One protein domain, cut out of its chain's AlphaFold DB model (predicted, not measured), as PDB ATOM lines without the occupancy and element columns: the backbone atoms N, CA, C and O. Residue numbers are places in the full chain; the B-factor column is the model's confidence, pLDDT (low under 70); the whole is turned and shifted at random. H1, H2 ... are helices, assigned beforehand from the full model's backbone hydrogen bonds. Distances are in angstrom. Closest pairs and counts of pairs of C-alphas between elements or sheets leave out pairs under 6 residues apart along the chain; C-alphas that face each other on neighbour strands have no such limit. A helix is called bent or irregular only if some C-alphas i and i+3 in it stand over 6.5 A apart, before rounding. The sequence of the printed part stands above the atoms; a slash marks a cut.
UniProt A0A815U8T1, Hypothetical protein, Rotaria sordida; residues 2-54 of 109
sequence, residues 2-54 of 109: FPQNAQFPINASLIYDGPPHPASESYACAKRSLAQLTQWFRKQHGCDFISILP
ATOM      1  N   PHE A   2     -42.680  -4.099 183.495       92.94
ATOM      2  CA  PHE A   2     -41.614  -3.997 184.492       92.94
ATOM      3  C   PHE A   2     -41.138  -5.386 184.942       92.94
ATOM      4  O   PHE A   2     -41.874  -6.360 184.723       92.94
ATOM      5  N   PRO A   3     -39.930  -5.487 185.522       92.88
ATOM      6  CA  PRO A   3     -39.460  -6.709 186.154       92.88
ATOM      7  C   PRO A   3     -40.418  -7.210 187.237       92.88
ATOM      8  O   PRO A   3     -41.088  -6.410 187.889       92.88
ATOM      9  N   GLN A   4     -40.464  -8.527 187.458       87.94
ATOM     10  CA  GLN A   4     -41.331  -9.123 188.488       87.94
ATOM     11  C   GLN A   4     -41.043  -8.578 189.897       87.94
ATOM     12  O   GLN A   4     -41.971  -8.394 190.679       87.94
ATOM     13  N   ASN A   5     -39.775  -8.282 190.193       88.12
ATOM     14  CA  ASN A   5     -39.312  -7.845 191.513       88.12
ATOM     15  C   ASN A   5     -39.053  -6.329 191.579       88.12
ATOM     16  O   ASN A   5     -38.280  -5.872 192.417       88.12
ATOM     17  N   ALA A   6     -39.648  -5.547 190.670       88.88
ATOM     18  CA  ALA A   6     -39.505  -4.095 190.689       88.88
ATOM     19  C   ALA A   6     -40.057  -3.513 192.001       88.88
ATOM     20  O   ALA A   6     -41.164  -3.854 192.424       88.88
ATOM     21  N   GLN A   7     -39.290  -2.629 192.640       87.44
ATOM     22  CA  GLN A   7     -39.720  -1.968 193.869       87.44
ATOM     23  C   GLN A   7     -40.674  -0.811 193.563       87.44
ATOM     24  O   GLN A   7     -40.508  -0.087 192.580       87.44
ATOM     25  N   PHE A   8     -41.680  -0.639 194.419       83.75
ATOM     26  CA  PHE A   8     -42.578   0.509 194.360       83.75
ATOM     27  C   PHE A   8     -41.965   1.707 195.109       83.75
ATOM     28  O   PHE A   8     -41.362   1.504 196.162       83.75
ATOM     29  N   PRO A   9     -42.162   2.950 194.630       87.06
ATOM     30  CA  PRO A   9     -42.919   3.325 193.435       87.06
ATOM     31  C   PRO A   9     -42.172   2.996 192.135       87.06
ATOM     32  O   PRO A   9     -40.974   3.237 192.004       87.06
ATOM     33  N   ILE A  10     -42.904   2.471 191.148       87.75
ATOM     34  CA  ILE A  10     -42.328   2.125 189.848       87.75
ATOM     35  C   ILE A  10     -42.102   3.403 189.038       87.75
ATOM     36  O   ILE A  10     -43.025   4.191 188.837       87.75
ATOM     37  N   ASN A  11     -40.887   3.570 188.520       88.50
ATOM     38  CA  ASN A  11     -40.533   4.633 187.585       88.50
ATOM     39  C   ASN A  11     -40.151   4.047 186.210       88.50
ATOM     40  O   ASN A  11     -39.904   2.849 186.070       88.50
ATOM     41  N   ALA A  12     -40.099   4.900 185.183       88.81
ATOM     42  CA  ALA A  12     -39.821   4.465 183.816       88.81
ATOM     43  C   ALA A  12     -38.405   3.889 183.622       88.81
ATOM     44  O   ALA A  12     -38.232   3.050 182.738       88.81
ATOM     45  N   SER A  13     -37.410   4.280 184.432       90.56
ATOM     46  CA  SER A  13     -36.052   3.734 184.305       90.56
ATOM     47  C   SER A  13     -35.974   2.260 184.704       90.56
ATOM     48  O   SER A  13     -35.191   1.531 184.110       90.56
ATOM     49  N   LEU A  14     -36.866   1.780 185.581       93.12
ATOM     50  CA  LEU A  14     -36.909   0.369 185.995       93.12
ATOM     51  C   LEU A  14     -37.363  -0.602 184.892       93.12
ATOM     52  O   LEU A  14     -37.383  -1.816 185.099       93.12
ATOM     53  N   ILE A  15     -37.808  -0.113 183.729       93.12
ATOM     54  CA  ILE A  15     -38.440  -0.960 182.708       93.12
ATOM     55  C   ILE A  15     -37.497  -2.039 182.158       93.12
ATOM     56  O   ILE A  15     -37.987  -3.092 181.757       93.12
ATOM     57  N   TYR A  16     -36.180  -1.805 182.164       92.81
ATOM     58  CA  TYR A  16     -35.165  -2.730 181.645       92.81
ATOM     59  C   TYR A  16     -34.306  -3.393 182.739       92.81
ATOM     60  O   TYR A  16     -33.448  -4.202 182.401       92.81
ATOM     61  N   ASP A  17     -34.593  -3.161 184.025       93.69
ATOM     62  CA  ASP A  17     -33.797  -3.653 185.170       93.69
ATOM     63  C   ASP A  17     -34.042  -5.142 185.505       93.69
ATOM     64  O   ASP A  17     -33.919  -5.587 186.645       93.69
ATOM     65  N   GLY A  18     -34.449  -5.936 184.512       92.88
ATOM     66  CA  GLY A  18     -34.704  -7.364 184.665       92.88
ATOM     67  C   GLY A  18     -35.808  -7.921 183.757       92.88
ATOM     68  O   GLY A  18     -36.507  -7.176 183.045       92.88
ATOM     69  N   PRO A  19     -35.987  -9.254 183.768       94.38
ATOM     70  CA  PRO A  19     -37.013  -9.919 182.975       94.38
ATOM     71  C   PRO A  19     -38.420  -9.612 183.514       94.38
ATOM     72  O   PRO A  19     -38.611  -9.498 184.729       94.38
ATOM     73  N   PRO A  20     -39.423  -9.457 182.631       94.50
ATOM     74  CA  PRO A  20     -40.813  -9.296 183.041       94.50
ATOM     75  C   PRO A  20     -41.358 -10.590 183.670       94.50
ATOM     76  O   PRO A  20     -40.752 -11.652 183.572       94.50
ATOM     77  N   HIS A  21     -42.538 -10.513 184.287       94.38
ATOM     78  CA  HIS A  21     -43.199 -11.700 184.834       94.38
ATOM     79  C   HIS A  21     -43.461 -12.756 183.731       94.38
ATOM     80  O   HIS A  21     -44.078 -12.386 182.720       94.38
ATOM     81  N   PRO A  22     -43.121 -14.049 183.936       94.94
ATOM     82  CA  PRO A  22     -43.191 -15.100 182.907       94.94
ATOM     83  C   PRO A  22     -44.551 -15.211 182.208       94.94
ATOM     84  O   PRO A  22     -44.634 -15.227 180.986       94.94
ATOM     85  N   ALA A  23     -45.646 -15.159 182.974       93.25
ATOM     86  CA  ALA A  23     -47.012 -15.220 182.430       93.25
ATOM     87  C   ALA A  23     -47.368 -14.090 181.439       93.25
ATOM     88  O   ALA A  23     -48.388 -14.158 180.762       93.25
ATOM     89  N   SER A  24     -46.561 -13.029 181.374       93.12
ATOM     90  CA  SER A  24     -46.775 -11.866 180.506       93.12
ATOM     91  C   SER A  24     -45.552 -11.536 179.648       93.12
ATOM     92  O   SER A  24     -45.472 -10.437 179.097       93.12
ATOM     93  N   GLU A  25     -44.577 -12.445 179.576       95.06
ATOM     94  CA  GLU A  25     -43.252 -12.161 179.028       95.06
ATOM     95  C   GLU A  25     -43.311 -11.737 177.562       95.06
ATOM     96  O   GLU A  25     -42.815 -10.666 177.222       95.06
ATOM     97  N   SER A  26     -43.992 -12.508 176.712       96.00
ATOM     98  CA  SER A  26     -44.121 -12.214 175.278       96.00
ATOM     99  C   SER A  26     -44.746 -10.838 175.022       96.00
ATOM    100  O   SER A  26     -44.197 -10.022 174.277       96.00
ATOM    101  N   TYR A  27     -45.852 -10.536 175.709       95.50
ATOM    102  CA  TYR A  27     -46.512  -9.233 175.655       95.50
ATOM    103  C   TYR A  27     -45.586  -8.104 176.131       95.50
ATOM    104  O   TYR A  27     -45.484  -7.051 175.493       95.50
ATOM    105  N   ALA A  28     -44.883  -8.316 177.245       95.44
ATOM    106  CA  ALA A  28     -43.974  -7.332 177.811       95.44
ATOM    107  C   ALA A  28     -42.775  -7.057 176.895       95.44
ATOM    108  O   ALA A  28     -42.430  -5.891 176.703       95.44
ATOM    109  N   CYS A  29     -42.179  -8.095 176.309       95.44
ATOM    110  CA  CYS A  29     -41.087  -7.989 175.350       95.44
ATOM    111  C   CYS A  29     -41.524  -7.215 174.106       95.44
ATOM    112  O   CYS A  29     -40.873  -6.238 173.748       95.44
ATOM    113  N   ALA A  30     -42.675  -7.552 173.516       96.50
ATOM    114  CA  ALA A  30     -43.201  -6.838 172.353       96.50
ATOM    115  C   ALA A  30     -43.376  -5.332 172.626       96.50
ATOM    116  O   ALA A  30     -42.908  -4.486 171.861       96.50
ATOM    117  N   LYS A  31     -43.996  -4.974 173.757       95.88
ATOM    118  CA  LYS A  31     -44.192  -3.566 174.131       95.88
ATOM    119  C   LYS A  31     -42.875  -2.854 174.475       95.88
ATOM    120  O   LYS A  31     -42.729  -1.675 174.160       95.88
ATOM    121  N   ARG A  32     -41.906  -3.545 175.090       95.81
ATOM    122  CA  ARG A  32     -40.564  -3.004 175.383       95.81
ATOM    123  C   ARG A  32     -39.796  -2.703 174.093       95.81
ATOM    124  O   ARG A  32     -39.141  -1.664 174.021       95.81
ATOM    125  N   SER A  33     -39.905  -3.572 173.087       95.56
ATOM    126  CA  SER A  33     -39.302  -3.373 171.766       95.56
ATOM    127  C   SER A  33     -39.894  -2.165 171.045       95.56
ATOM    128  O   SER A  33     -39.145  -1.361 170.501       95.56
ATOM    129  N   LEU A  34     -41.217  -1.972 171.106       95.56
ATOM    130  CA  LEU A  34     -41.869  -0.787 170.537       95.56
ATOM    131  C   LEU A  34     -41.399   0.519 171.205       95.56
ATOM    132  O   LEU A  34     -41.172   1.522 170.522       95.56
ATOM    133  N   ALA A  35     -41.213   0.504 172.527       94.81
ATOM    134  CA  ALA A  35     -40.691   1.660 173.253       94.81
ATOM    135  C   ALA A  35     -39.261   2.014 172.801       94.81
ATOM    136  O   ALA A  35     -38.968   3.183 172.551       94.81
ATOM    137  N   GLN A  36     -38.392   1.012 172.613       95.44
ATOM    138  CA  GLN A  36     -37.050   1.234 172.064       95.44
ATOM    139  C   GLN A  36     -37.091   1.720 170.616       95.44
ATOM    140  O   GLN A  36     -36.389   2.669 170.277       95.44
ATOM    141  N   LEU A  37     -37.932   1.119 169.771       96.50
ATOM    142  CA  LEU A  37     -38.099   1.523 168.375       96.50
ATOM    143  C   LEU A  37     -38.427   3.014 168.274       96.50
ATOM    144  O   LEU A  37     -37.770   3.747 167.542       96.50
ATOM    145  N   THR A  38     -39.387   3.469 169.081       96.12
ATOM    146  CA  THR A  38     -39.767   4.881 169.189       96.12
ATOM    147  C   THR A  38     -38.549   5.749 169.520       96.12
ATOM    148  O   THR A  38     -38.281   6.722 168.819       96.12
ATOM    149  N   GLN A  39     -37.763   5.386 170.542       95.00
ATOM    150  CA  GLN A  39     -36.567   6.139 170.940       95.00
ATOM    151  C   GLN A  39     -35.510   6.208 169.827       95.00
ATOM    152  O   GLN A  39     -34.927   7.269 169.602       95.00
ATOM    153  N   TRP A  40     -35.264   5.100 169.127       97.19
ATOM    154  CA  TRP A  40     -34.285   5.047 168.041       97.19
ATOM    155  C   TRP A  40     -34.731   5.844 166.816       97.19
ATOM    156  O   TRP A  40     -33.925   6.586 166.262       97.19
ATOM    157  N   PHE A  41     -36.013   5.794 166.455       97.88
ATOM    158  CA  PHE A  41     -36.557   6.612 165.370       97.88
ATOM    159  C   PHE A  41     -36.438   8.112 165.656       97.88
ATOM    160  O   PHE A  41     -36.047   8.866 164.765       97.88
ATOM    161  N   ARG A  42     -36.688   8.554 166.901       97.00
ATOM    162  CA  ARG A  42     -36.429   9.954 167.294       97.00
ATOM    163  C   ARG A  42     -34.958  10.327 167.076       97.00
ATOM    164  O   ARG A  42     -34.676  11.373 166.505       97.00
ATOM    165  N   LYS A  43     -34.025   9.472 167.516       96.88
ATOM    166  CA  LYS A  43     -32.574   9.723 167.417       96.88
ATOM    167  C   LYS A  43     -32.071   9.755 165.974       96.88
ATOM    168  O   LYS A  43     -31.259  10.607 165.642       96.88
ATOM    169  N   GLN A  44     -32.519   8.817 165.143       98.31
ATOM    170  CA  GLN A  44     -32.006   8.642 163.785       98.31
ATOM    171  C   GLN A  44     -32.675   9.575 162.771       98.31
ATOM    172  O   GLN A  44     -32.015  10.048 161.849       98.31
ATOM    173  N   HIS A  45     -33.977   9.828 162.921       97.56
ATOM    174  CA  HIS A  45     -34.785  10.520 161.912       97.56
ATOM    175  C   HIS A  45     -35.407  11.830 162.406       97.56
ATOM    176  O   HIS A  45     -36.130  12.475 161.654       97.56
ATOM    177  N   GLY A  46     -35.166  12.231 163.659       96.38
ATOM    178  CA  GLY A  46     -35.743  13.456 164.222       96.38
ATOM    179  C   GLY A  46     -37.267  13.411 164.389       96.38
ATOM    180  O   GLY A  46     -37.892  14.457 164.536       96.38
ATOM    181  N   CYS A  47     -37.881  12.223 164.353       95.69
ATOM    182  CA  CYS A  47     -39.321  12.066 164.561       95.69
ATOM    183  C   CYS A  47     -39.725  12.471 165.989       95.69
ATOM    184  O   CYS A  47     -38.934  12.323 166.919       95.69
ATOM    185  N   ASP A  48     -40.981  12.880 166.192       95.50
ATOM    186  CA  ASP A  48     -41.534  13.196 167.521       95.50
ATOM    187  C   ASP A  48     -42.476  12.101 168.049       95.50
ATOM    188  O   ASP A  48     -43.597  12.337 168.487       95.50
ATOM    189  N   PHE A  49     -42.031  10.848 167.983       96.56
ATOM    190  CA  PHE A  49     -42.808   9.732 168.524       96.56
ATOM    191  C   PHE A  49     -42.638   9.633 170.040       96.56
ATOM    192  O   PHE A  49     -41.519   9.698 170.548       96.56
ATOM    193  N   ILE A  50     -43.733   9.447 170.778       93.50
ATOM    194  CA  ILE A  50     -43.735   9.324 172.241       93.50
ATOM    195  C   ILE A  50     -44.383   7.994 172.623       93.50
ATOM    196  O   ILE A  50     -45.420   7.615 172.086       93.50
ATOM    197  N   SER A  51     -43.767   7.278 173.563       92.94
ATOM    198  CA  SER A  51     -44.325   6.059 174.149       92.94
ATOM    199  C   SER A  51     -44.810   6.340 175.566       92.94
ATOM    200  O   SER A  51     -44.041   6.813 176.399       92.94
ATOM    201  N   ILE A  52     -46.069   6.006 175.845       91.19
ATOM    202  CA  ILE A  52     -46.668   6.095 177.180       91.19
ATOM    203  C   ILE A  52     -46.958   4.679 177.674       91.19
ATOM    204  O   ILE A  52     -47.453   3.833 176.928       91.19
ATOM    205  N   LEU A  53     -46.644   4.427 178.942       88.25
ATOM    206  CA  LEU A  53     -46.837   3.146 179.617       88.25
ATOM    207  C   LEU A  53     -47.941   3.302 180.661       88.25
ATOM    208  O   LEU A  53     -47.650   3.646 181.808       88.25
ATOM    209  N   PRO A  54     -49.210   3.111 180.280       87.12
ATOM    210  CA  PRO A  54     -50.292   3.257 181.231       87.12
ATOM    211  C   PRO A  54     -50.301   2.133 182.271       87.12
ATOM    212  O   PRO A  54     -49.891   1.000 182.003       87.12
TER     213      PRO A  54
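What this domain is: This is residues 2 to 54 of the 109 residues of the protein "Hypothetical protein" of Rotaria sordida (UniProt A0A815U8T1). One long helix, H2, makes the longest axis; before it, residues 2 to 21 form a loose looped head to one side, holding the short helix H1, and after it residues 46 to 54 fold back as a tail. The printed part has 53 residues with two named helices, H1 then H2, and no named strand: all helix. It is only just loose, close to compact, with a radius of gyration of the C-alphas of 12.3 A and spans of 35 by 24 by 18 A.

How they stand to each other: H1, residues 12 to 16, and H2, residues 22 to 45, are close but not clearly touching; their closest C-alphas, of Ile 15 and Arg 32, are 7.9 A apart. H2 has a kink of 32 degrees near residue 29. In H1, 0 of 1 O i to N i+4 pairs and 1 of 2 O i to N i+3 pairs are within hydrogen-bond range; in H2, 18 of 20 O i to N i+4 pairs are.

Where its parts are: H1 runs 8.8 A from C-alpha 12 at (-39.821, 4.465, 183.816). H2 runs 34.2 A to C-alpha 45 at (-34.785, 10.520, 161.912). Both are irregular: C-alphas 13 and 16 are 7.0 A apart, C-alphas 23 and 26 8.3 A.

The domain as a whole: The two farthest C-alphas, of Ala 23 and Gly 46, are 35.8 A apart. The link H1 to H2 is tight. The printed part has no cut, and no printed residue is under 70 in pLDDT.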